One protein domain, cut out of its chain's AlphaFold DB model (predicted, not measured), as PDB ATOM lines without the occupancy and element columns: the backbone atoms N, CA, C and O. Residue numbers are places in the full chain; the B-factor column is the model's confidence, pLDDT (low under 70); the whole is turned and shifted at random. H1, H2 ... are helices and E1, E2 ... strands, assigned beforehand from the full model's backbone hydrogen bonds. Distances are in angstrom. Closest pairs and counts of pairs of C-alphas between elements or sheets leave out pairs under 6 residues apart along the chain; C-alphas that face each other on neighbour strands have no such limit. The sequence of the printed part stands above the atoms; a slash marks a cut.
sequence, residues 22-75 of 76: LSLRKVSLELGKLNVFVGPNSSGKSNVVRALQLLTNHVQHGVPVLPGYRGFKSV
ATOM      1  N   LEU A  22     138.583 146.831  90.229       93.44
ATOM      2  CA  LEU A  22     138.301 146.579  91.645       93.44
ATOM      3  C   LEU A  22     138.196 145.061  91.899       93.44
ATOM      4  O   LEU A  22     139.079 144.307  91.500       93.44
ATOM      5  N   SER A  23     137.111 144.581  92.515       95.06
ATOM      6  CA  SER A  23     136.912 143.142  92.742       95.06
ATOM      7  C   SER A  23     136.445 142.360  91.502       95.06
ATOM      8  O   SER A  23     136.318 141.137  91.567       95.06
ATOM      9  N   LEU A  24     136.152 143.022  90.376       95.75
ATOM     10  CA  LEU A  24     135.646 142.380  89.162       95.75
ATOM     11  C   LEU A  24     136.808 141.896  88.285       95.75
ATOM     12  O   LEU A  24     137.400 142.665  87.527       95.75
ATOM     13  N   ARG A  25     137.113 140.593  88.353       95.56
ATOM     14  CA  ARG A  25     138.168 139.969  87.529       95.56
ATOM     15  C   ARG A  25     137.793 139.923  86.045       95.56
ATOM     16  O   ARG A  25     138.529 140.428  85.202       95.56
ATOM     17  N   LYS A  26     136.640 139.329  85.721       97.50
ATOM     18  CA  LYS A  26     136.111 139.206  84.352       97.50
ATOM     19  C   LYS A  26     134.595 139.051  84.407       97.50
ATOM     20  O   LYS A  26     134.096 137.994  84.775       97.50
ATOM     21  N   VAL A  27     133.873 140.101  84.036       96.62
ATOM     22  CA  VAL A  27     132.409 140.157  84.069       96.62
ATOM     23  C   VAL A  27     131.882 140.579  82.700       96.62
ATOM     24  O   VAL A  27     132.426 141.482  82.066       96.62
ATOM     25  N   SER A  28     130.827 139.912  82.236       97.50
ATOM     26  CA  SER A  28     130.075 140.269  81.033       97.50
ATOM     27  C   SER A  28     128.594 140.222  81.382       97.50
ATOM     28  O   SER A  28     128.092 139.159  81.727       97.50
ATOM     29  N   LEU A  29     127.921 141.364  81.296       96.62
ATOM     30  CA  LEU A  29     126.515 141.529  81.648       96.62
ATOM     31  C   LEU A  29     125.744 142.017  80.432       96.62
ATOM     32  O   LEU A  29     126.205 142.919  79.730       96.62
ATOM     33  N   GLU A  30     124.574 141.440  80.212       97.38
ATOM     34  CA  GLU A  30     123.580 141.973  79.283       97.38
ATOM     35  C   GLU A  30     122.612 142.836  80.082       97.38
ATOM     36  O   GLU A  30     122.196 142.451  81.174       97.38
ATOM     37  N   LEU A  31     122.339 144.042  79.587       96.06
ATOM     38  CA  LEU A  31     121.628 145.065  80.341       96.06
ATOM     39  C   LEU A  31     120.249 145.337  79.740       96.06
ATOM     40  O   LEU A  31     120.084 145.677  78.564       96.06
ATOM     41  N   GLY A  32     119.241 145.198  80.595       93.19
ATOM     42  CA  GLY A  32     117.853 145.527  80.310       93.19
ATOM     43  C   GLY A  32     117.518 146.982  80.629       93.19
ATOM     44  O   GLY A  32     118.379 147.790  80.971       93.19
ATOM     45  N   LYS A  33     116.228 147.319  80.523       90.56
ATOM     46  CA  LYS A  33     115.699 148.617  80.983       90.56
ATOM     47  C   LYS A  33     115.787 148.749  82.514       90.56
ATOM     48  O   LYS A  33     116.021 149.839  83.018       90.56
ATOM     49  N   LEU A  34     115.636 147.632  83.227       93.44
ATOM     50  CA  LEU A  34     115.824 147.502  84.669       93.44
ATOM     51  C   LEU A  34     116.818 146.367  84.919       93.44
ATOM     52  O   LEU A  34     116.676 145.292  84.342       93.44
ATOM     53  N   ASN A  35     117.813 146.612  85.769       94.81
ATOM     54  CA  ASN A  35     118.824 145.626  86.140       94.81
ATOM     55  C   ASN A  35     118.877 145.537  87.664       94.81
ATOM     56  O   ASN A  35     119.123 146.542  88.328       94.81
ATOM     57  N   VAL A  36     118.648 144.341  88.208       96.25
ATOM     58  CA  VAL A  36     118.703 144.079  89.649       96.25
ATOM     59  C   VAL A  36     119.901 143.181  89.929       96.25
ATOM     60  O   VAL A  36     119.977 142.061  89.431       96.25
ATOM     61  N   PHE A  37     120.848 143.673  90.725       94.94
ATOM     62  CA  PHE A  37     122.036 142.915  91.115       94.94
ATOM     63  C   PHE A  37     121.831 142.310  92.504       94.94
ATOM     64  O   PHE A  37     121.721 143.043  93.486       94.94
ATOM     65  N   VAL A  38     121.822 140.978  92.598       95.44
ATOM     66  CA  VAL A  38     121.595 140.232  93.850       95.44
ATOM     67  C   VAL A  38     122.800 139.346  94.166       95.44
ATOM     68  O   VAL A  38     123.505 138.888  93.270       95.44
ATOM     69  N   GLY A  39     123.081 139.148  95.455       94.50
ATOM     70  CA  GLY A  39     124.131 138.250  95.932       94.50
ATOM     71  C   GLY A  39     124.705 138.664  97.291       94.50
ATOM     72  O   GLY A  39     124.379 139.750  97.779       94.50
ATOM     73  N   PRO A  40     125.603 137.854  97.878       96.12
ATOM     74  CA  PRO A  40     126.201 138.099  99.196       96.12
ATOM     75  C   PRO A  40     126.918 139.446  99.303       96.12
ATOM     76  O   PRO A  40     127.352 140.006  98.290       96.12
ATOM     77  N   ASN A  41     127.084 139.986 100.514       94.81
ATOM     78  CA  ASN A  41     127.896 141.191 100.692       94.81
ATOM     79  C   ASN A  41     129.316 140.981 100.124       94.81
ATOM     80  O   ASN A  41     129.808 139.858 100.060       94.81
ATOM     81  N   SER A  42     129.947 142.054  99.648       92.38
ATOM     82  CA  SER A  42     131.287 142.015  99.040       92.38
ATOM     83  C   SER A  42     131.422 141.192  97.746       92.38
ATOM     84  O   SER A  42     132.519 141.089  97.205       92.38
ATOM     85  N   SER A  43     130.327 140.700  97.152       93.56
ATOM     86  CA  SER A  43     130.360 139.968  95.871       93.56
ATOM     87  C   SER A  43     130.664 140.832  94.632       93.56
ATOM     88  O   SER A  43     130.650 140.337  93.509       93.56
ATOM     89  N   GLY A  44     130.913 142.135  94.803       93.69
ATOM     90  CA  GLY A  44     131.260 143.048  93.707       93.69
ATOM     91  C   GLY A  44     130.084 143.766  93.035       93.69
ATOM     92  O   GLY A  44     130.305 144.502  92.080       93.69
ATOM     93  N   LYS A  45     128.849 143.639  93.541       96.94
ATOM     94  CA  LYS A  45     127.662 144.332  92.988       96.94
ATOM     95  C   LYS A  45     127.855 145.847  92.874       96.94
ATOM     96  O   LYS A  45     127.679 146.413  91.802       96.94
ATOM     97  N   SER A  46     128.320 146.496  93.943       95.94
ATOM     98  CA  SER A  46     128.611 147.937  93.926       95.94
ATOM     99  C   SER A  46     129.734 148.297  92.945       95.94
ATOM    100  O   SER A  46     129.756 149.406  92.420       95.94
ATOM    101  N   ASN A  47     130.639 147.361  92.634       95.81
ATOM    102  CA  ASN A  47     131.705 147.586  91.657       95.81
ATOM    103  C   ASN A  47     131.190 147.570  90.210       95.81
ATOM    104  O   ASN A  47     131.782 148.232  89.362       95.81
ATOM    105  N   VAL A  48     130.062 146.906  89.923       96.00
ATOM    106  CA  VAL A  48     129.387 147.020  88.616       96.00
ATOM    107  C   VAL A  48     128.868 148.445  88.417       96.00
ATOM    108  O   VAL A  48     129.103 149.054  87.377       96.00
ATOM    109  N   VAL A  49     128.236 149.012  89.449       95.19
ATOM    110  CA  VAL A  49     127.764 150.406  89.433       95.19
ATOM    111  C   VAL A  49     128.940 151.378  89.307       95.19
ATOM    112  O   VAL A  49     128.889 152.293  88.491       95.19
ATOM    113  N   ARG A  50     130.043 151.147  90.034       95.31
ATOM    114  CA  ARG A  50     131.269 151.960  89.922       95.31
ATOM    115  C   ARG A  50     131.890 151.930  88.525       95.31
ATOM    116  O   ARG A  50     132.412 152.947  88.084       95.31
ATOM    117  N   ALA A  51     131.820 150.807  87.811       95.25
ATOM    118  CA  ALA A  51     132.300 150.737  86.430       95.25
ATOM    119  C   ALA A  51     131.477 151.653  85.507       95.25
ATOM    120  O   ALA A  51     132.045 152.371  84.689       95.25
ATOM    121  N   LEU A  52     130.151 151.683  85.681       94.50
ATOM    122  CA  LEU A  52     129.279 152.612  84.955       94.50
ATOM    123  C   LEU A  52     129.565 154.068  85.339       94.50
ATOM    124  O   LEU A  52     129.684 154.911  84.460       94.50
ATOM    125  N   GLN A  53     129.756 154.360  86.630       93.44
ATOM    126  CA  GLN A  53     130.134 155.700  87.091       93.44
ATOM    127  C   GLN A  53     131.456 156.173  86.478       93.44
ATOM    128  O   GLN A  53     131.563 157.334  86.099       93.44
ATOM    129  N   LEU A  54     132.454 155.294  86.360       93.62
ATOM    130  CA  LEU A  54     133.719 155.624  85.705       93.62
ATOM    131  C   LEU A  54     133.502 156.025  84.239       93.62
ATOM    132  O   LEU A  54     134.064 157.023  83.795       93.62
ATOM    133  N   LEU A  55     132.673 155.275  83.504       92.62
ATOM    134  CA  LEU A  55     132.333 155.591  82.115       92.62
ATOM    135  C   LEU A  55     131.597 156.931  82.009       92.62
ATOM    136  O   LEU A  55     131.972 157.756  81.183       92.62
ATOM    137  N   THR A  56     130.608 157.180  82.871       91.25
ATOM    138  CA  THR A  56     129.876 158.455  82.901       91.25
ATOM    139  C   THR A  56     130.814 159.630  83.162       91.25
ATOM    140  O   THR A  56     130.789 160.602  82.412       91.25
ATOM    141  N   ASN A  57     131.685 159.528  84.172       90.69
ATOM    142  CA  ASN A  57     132.660 160.579  84.475       90.69
ATOM    143  C   ASN A  57     133.636 160.798  83.317       90.69
ATOM    144  O   ASN A  57     133.949 161.938  82.986       90.69
ATOM    145  N   HIS A  58     134.089 159.722  82.669       91.31
ATOM    146  CA  HIS A  58     134.975 159.838  81.518       91.31
ATOM    147  C   HIS A  58     134.307 160.567  80.348       91.31
ATOM    148  O   HIS A  58     134.931 161.436  79.748       91.31
ATOM    149  N   VAL A  59     133.038 160.267  80.060       90.88
ATOM    150  CA  VAL A  59     132.277 160.947  79.001       90.88
ATOM    151  C   VAL A  59     132.016 162.415  79.352       90.88
ATOM    152  O   VAL A  59     132.137 163.273  78.486       90.88
ATOM    153  N   GLN A  60     131.686 162.723  80.609       90.19
ATOM    154  CA  GLN A  60     131.345 164.086  81.036       90.19
ATOM    155  C   GLN A  60     132.560 165.004  81.205       90.19
ATOM    156  O   GLN A  60     132.459 166.205  80.966       90.19
ATOM    157  N   HIS A  61     133.698 164.461  81.638       89.06
ATOM    158  CA  HIS A  61     134.864 165.253  82.045       89.06
ATOM    159  C   HIS A  61     136.134 164.938  81.249       89.06
ATOM    160  O   HIS A  61     137.183 165.519  81.511       89.06
ATOM    161  N   GLY A  62     136.086 163.985  80.315       86.88
ATOM    162  CA  GLY A  62     137.235 163.556  79.510       86.88
ATOM    163  C   GLY A  62     138.282 162.740  80.277       86.88
ATOM    164  O   GLY A  62     139.205 162.199  79.671       86.88
ATOM    165  N   VAL A  63     138.145 162.583  81.598       83.81
ATOM    166  CA  VAL A  63     139.116 161.883  82.453       83.81
ATOM    167  C   VAL A  63     138.435 160.710  83.165       83.81
ATOM    168  O   VAL A  63     137.382 160.901  83.774       83.81
ATOM    169  N   PRO A  64     139.011 159.494  83.131       84.62
ATOM    170  CA  PRO A  64     138.458 158.341  83.834       84.62
ATOM    171  C   PRO A  64     138.743 158.452  85.339       84.62
ATOM    172  O   PRO A  64     139.675 157.844  85.866       84.62
ATOM    173  N   VAL A  65     137.944 159.258  86.036       86.94
ATOM    174  CA  VAL A  65     137.998 159.418  87.494       86.94
ATOM    175  C   VAL A  65     136.880 158.608  88.132       86.94
ATOM    176  O   VAL A  65     135.723 158.689  87.723       86.94
ATOM    177  N   LEU A  66     137.228 157.837  89.160       87.69
ATOM    178  CA  LEU A  66     136.251 157.178  90.013       87.69
ATOM    179  C   LEU A  66     136.107 157.984  91.314       87.69
ATOM    180  O   LEU A  66     137.104 158.141  92.020       87.69
ATOM    181  N   PRO A  67     134.912 158.496  91.662       78.31
ATOM    182  CA  PRO A  67     134.716 159.262  92.890       78.31
ATOM    183  C   PRO A  67     135.204 158.504  94.131       78.31
ATOM    184  O   PRO A  67     134.941 157.311  94.290       78.31
ATOM    185  N   GLY A  68     135.937 159.198  95.003       81.75
ATOM    186  CA  GLY A  68     136.554 158.604  96.195       81.75
ATOM    187  C   GLY A  68     137.870 157.857  95.942       81.75
ATOM    188  O   GLY A  68     138.491 157.400  96.896       81.75
ATOM    189  N   TYR A  69     138.330 157.762  94.692       76.94
ATOM    190  CA  TYR A  69     139.663 157.272  94.348       76.94
ATOM    191  C   TYR A  69     140.510 158.440  93.845       76.94
ATOM    192  O   TYR A  69     140.045 159.265  93.056       76.94
ATOM    193  N   ARG A  70     141.772 158.518  94.285       68.62
ATOM    194  CA  ARG A  70     142.723 159.444  93.659       68.62
ATOM    195  C   ARG A  70     142.944 158.963  92.219       68.62
ATOM    196  O   ARG A  70     143.071 157.762  91.990       68.62
ATOM    197  N   GLY A  71     142.882 159.873  91.247       64.81
ATOM    198  CA  GLY A  71     142.880 159.518  89.822       64.81
ATOM    199  C   GLY A  71     144.081 158.657  89.412       64.81
ATOM    200  O   GLY A  71     145.112 158.670  90.079       64.81
ATOM    201  N   PHE A  72     143.985 157.942  88.286       58.69
ATOM    202  CA  PHE A  72     145.040 157.031  87.802       58.69
ATOM    203  C   PHE A  72     146.444 157.666  87.727       58.69
ATOM    204  O   PHE A  72     147.434 156.972  87.923       58.69
ATOM    205  N   LYS A  73     146.538 158.991  87.528       53.25
ATOM    206  CA  LYS A  73     147.800 159.757  87.550       53.25
ATOM    207  C   LYS A  73     148.490 159.850  88.922       53.25
ATOM    208  O   LYS A  73     149.561 160.424  89.000       53.25
ATOM    209  N   SER A  74     147.882 159.333  89.985       47.62
ATOM    210  CA  SER A  74     148.443 159.333  91.346       47.62
ATOM    211  C   SER A  74     148.946 157.961  91.806       47.62
ATOM    212  O   SER A  74     149.278 157.794  92.976       47.62
ATOM    213  N   VAL A  75     148.972 156.979  90.897       45.38
ATOM    214  CA  VAL A  75     149.487 155.616  91.136       45.38
ATOM    215  C   VAL A  75     150.873 155.423  90.490       45.38
ATOM    216  O   VAL A  75     151.327 154.298  90.307       45.38
TER     217      VAL A  75
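Overview. This is residues 22 to 75 of the 76 residues of the protein "AAA_15 domain-containing protein" of Thermoprotei archaeon (UniProt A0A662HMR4). One strand, E1, leads through a wide loop, residues 31 to 44, into one long helix, H1, whose first part lies near the strand's start. After H1, residues 62 to 66 fold back beside it and the rest of the tail leads away; residues 30 to 35 stick out. The 54 printed residues, under half of them in named elements, hold E1 and then H1, a mixed class. The whole is loose, with a radius of gyration of the C-alphas of 12.7 A and spans of 32 by 24 by 18 A.

Along the chain. E1, residues 24 to 30, begins at C-alpha 24 (135.646, 142.380, 89.162) and is 15.6 A long. H1, residues 45 to 61, is 24.7 A long and ends at C-alpha 61 (134.864, 165.253, 82.045).

Arrangement. The closest C-alphas of E1 and H1, those of Leu 24 and Asn 47, are 7.0 A apart. E1 pairs with no named strand. In H1, 12 of 13 O i to N i+4 pairs are within hydrogen-bond range.

Size, cuts and confidence. The C-alphas farthest apart, Lys 33 and Ser 74, are separated by 36.0 A. The printed part has no cut, and the link from E1 to H1 is long. Residues 70 to 75 have pLDDT under 70.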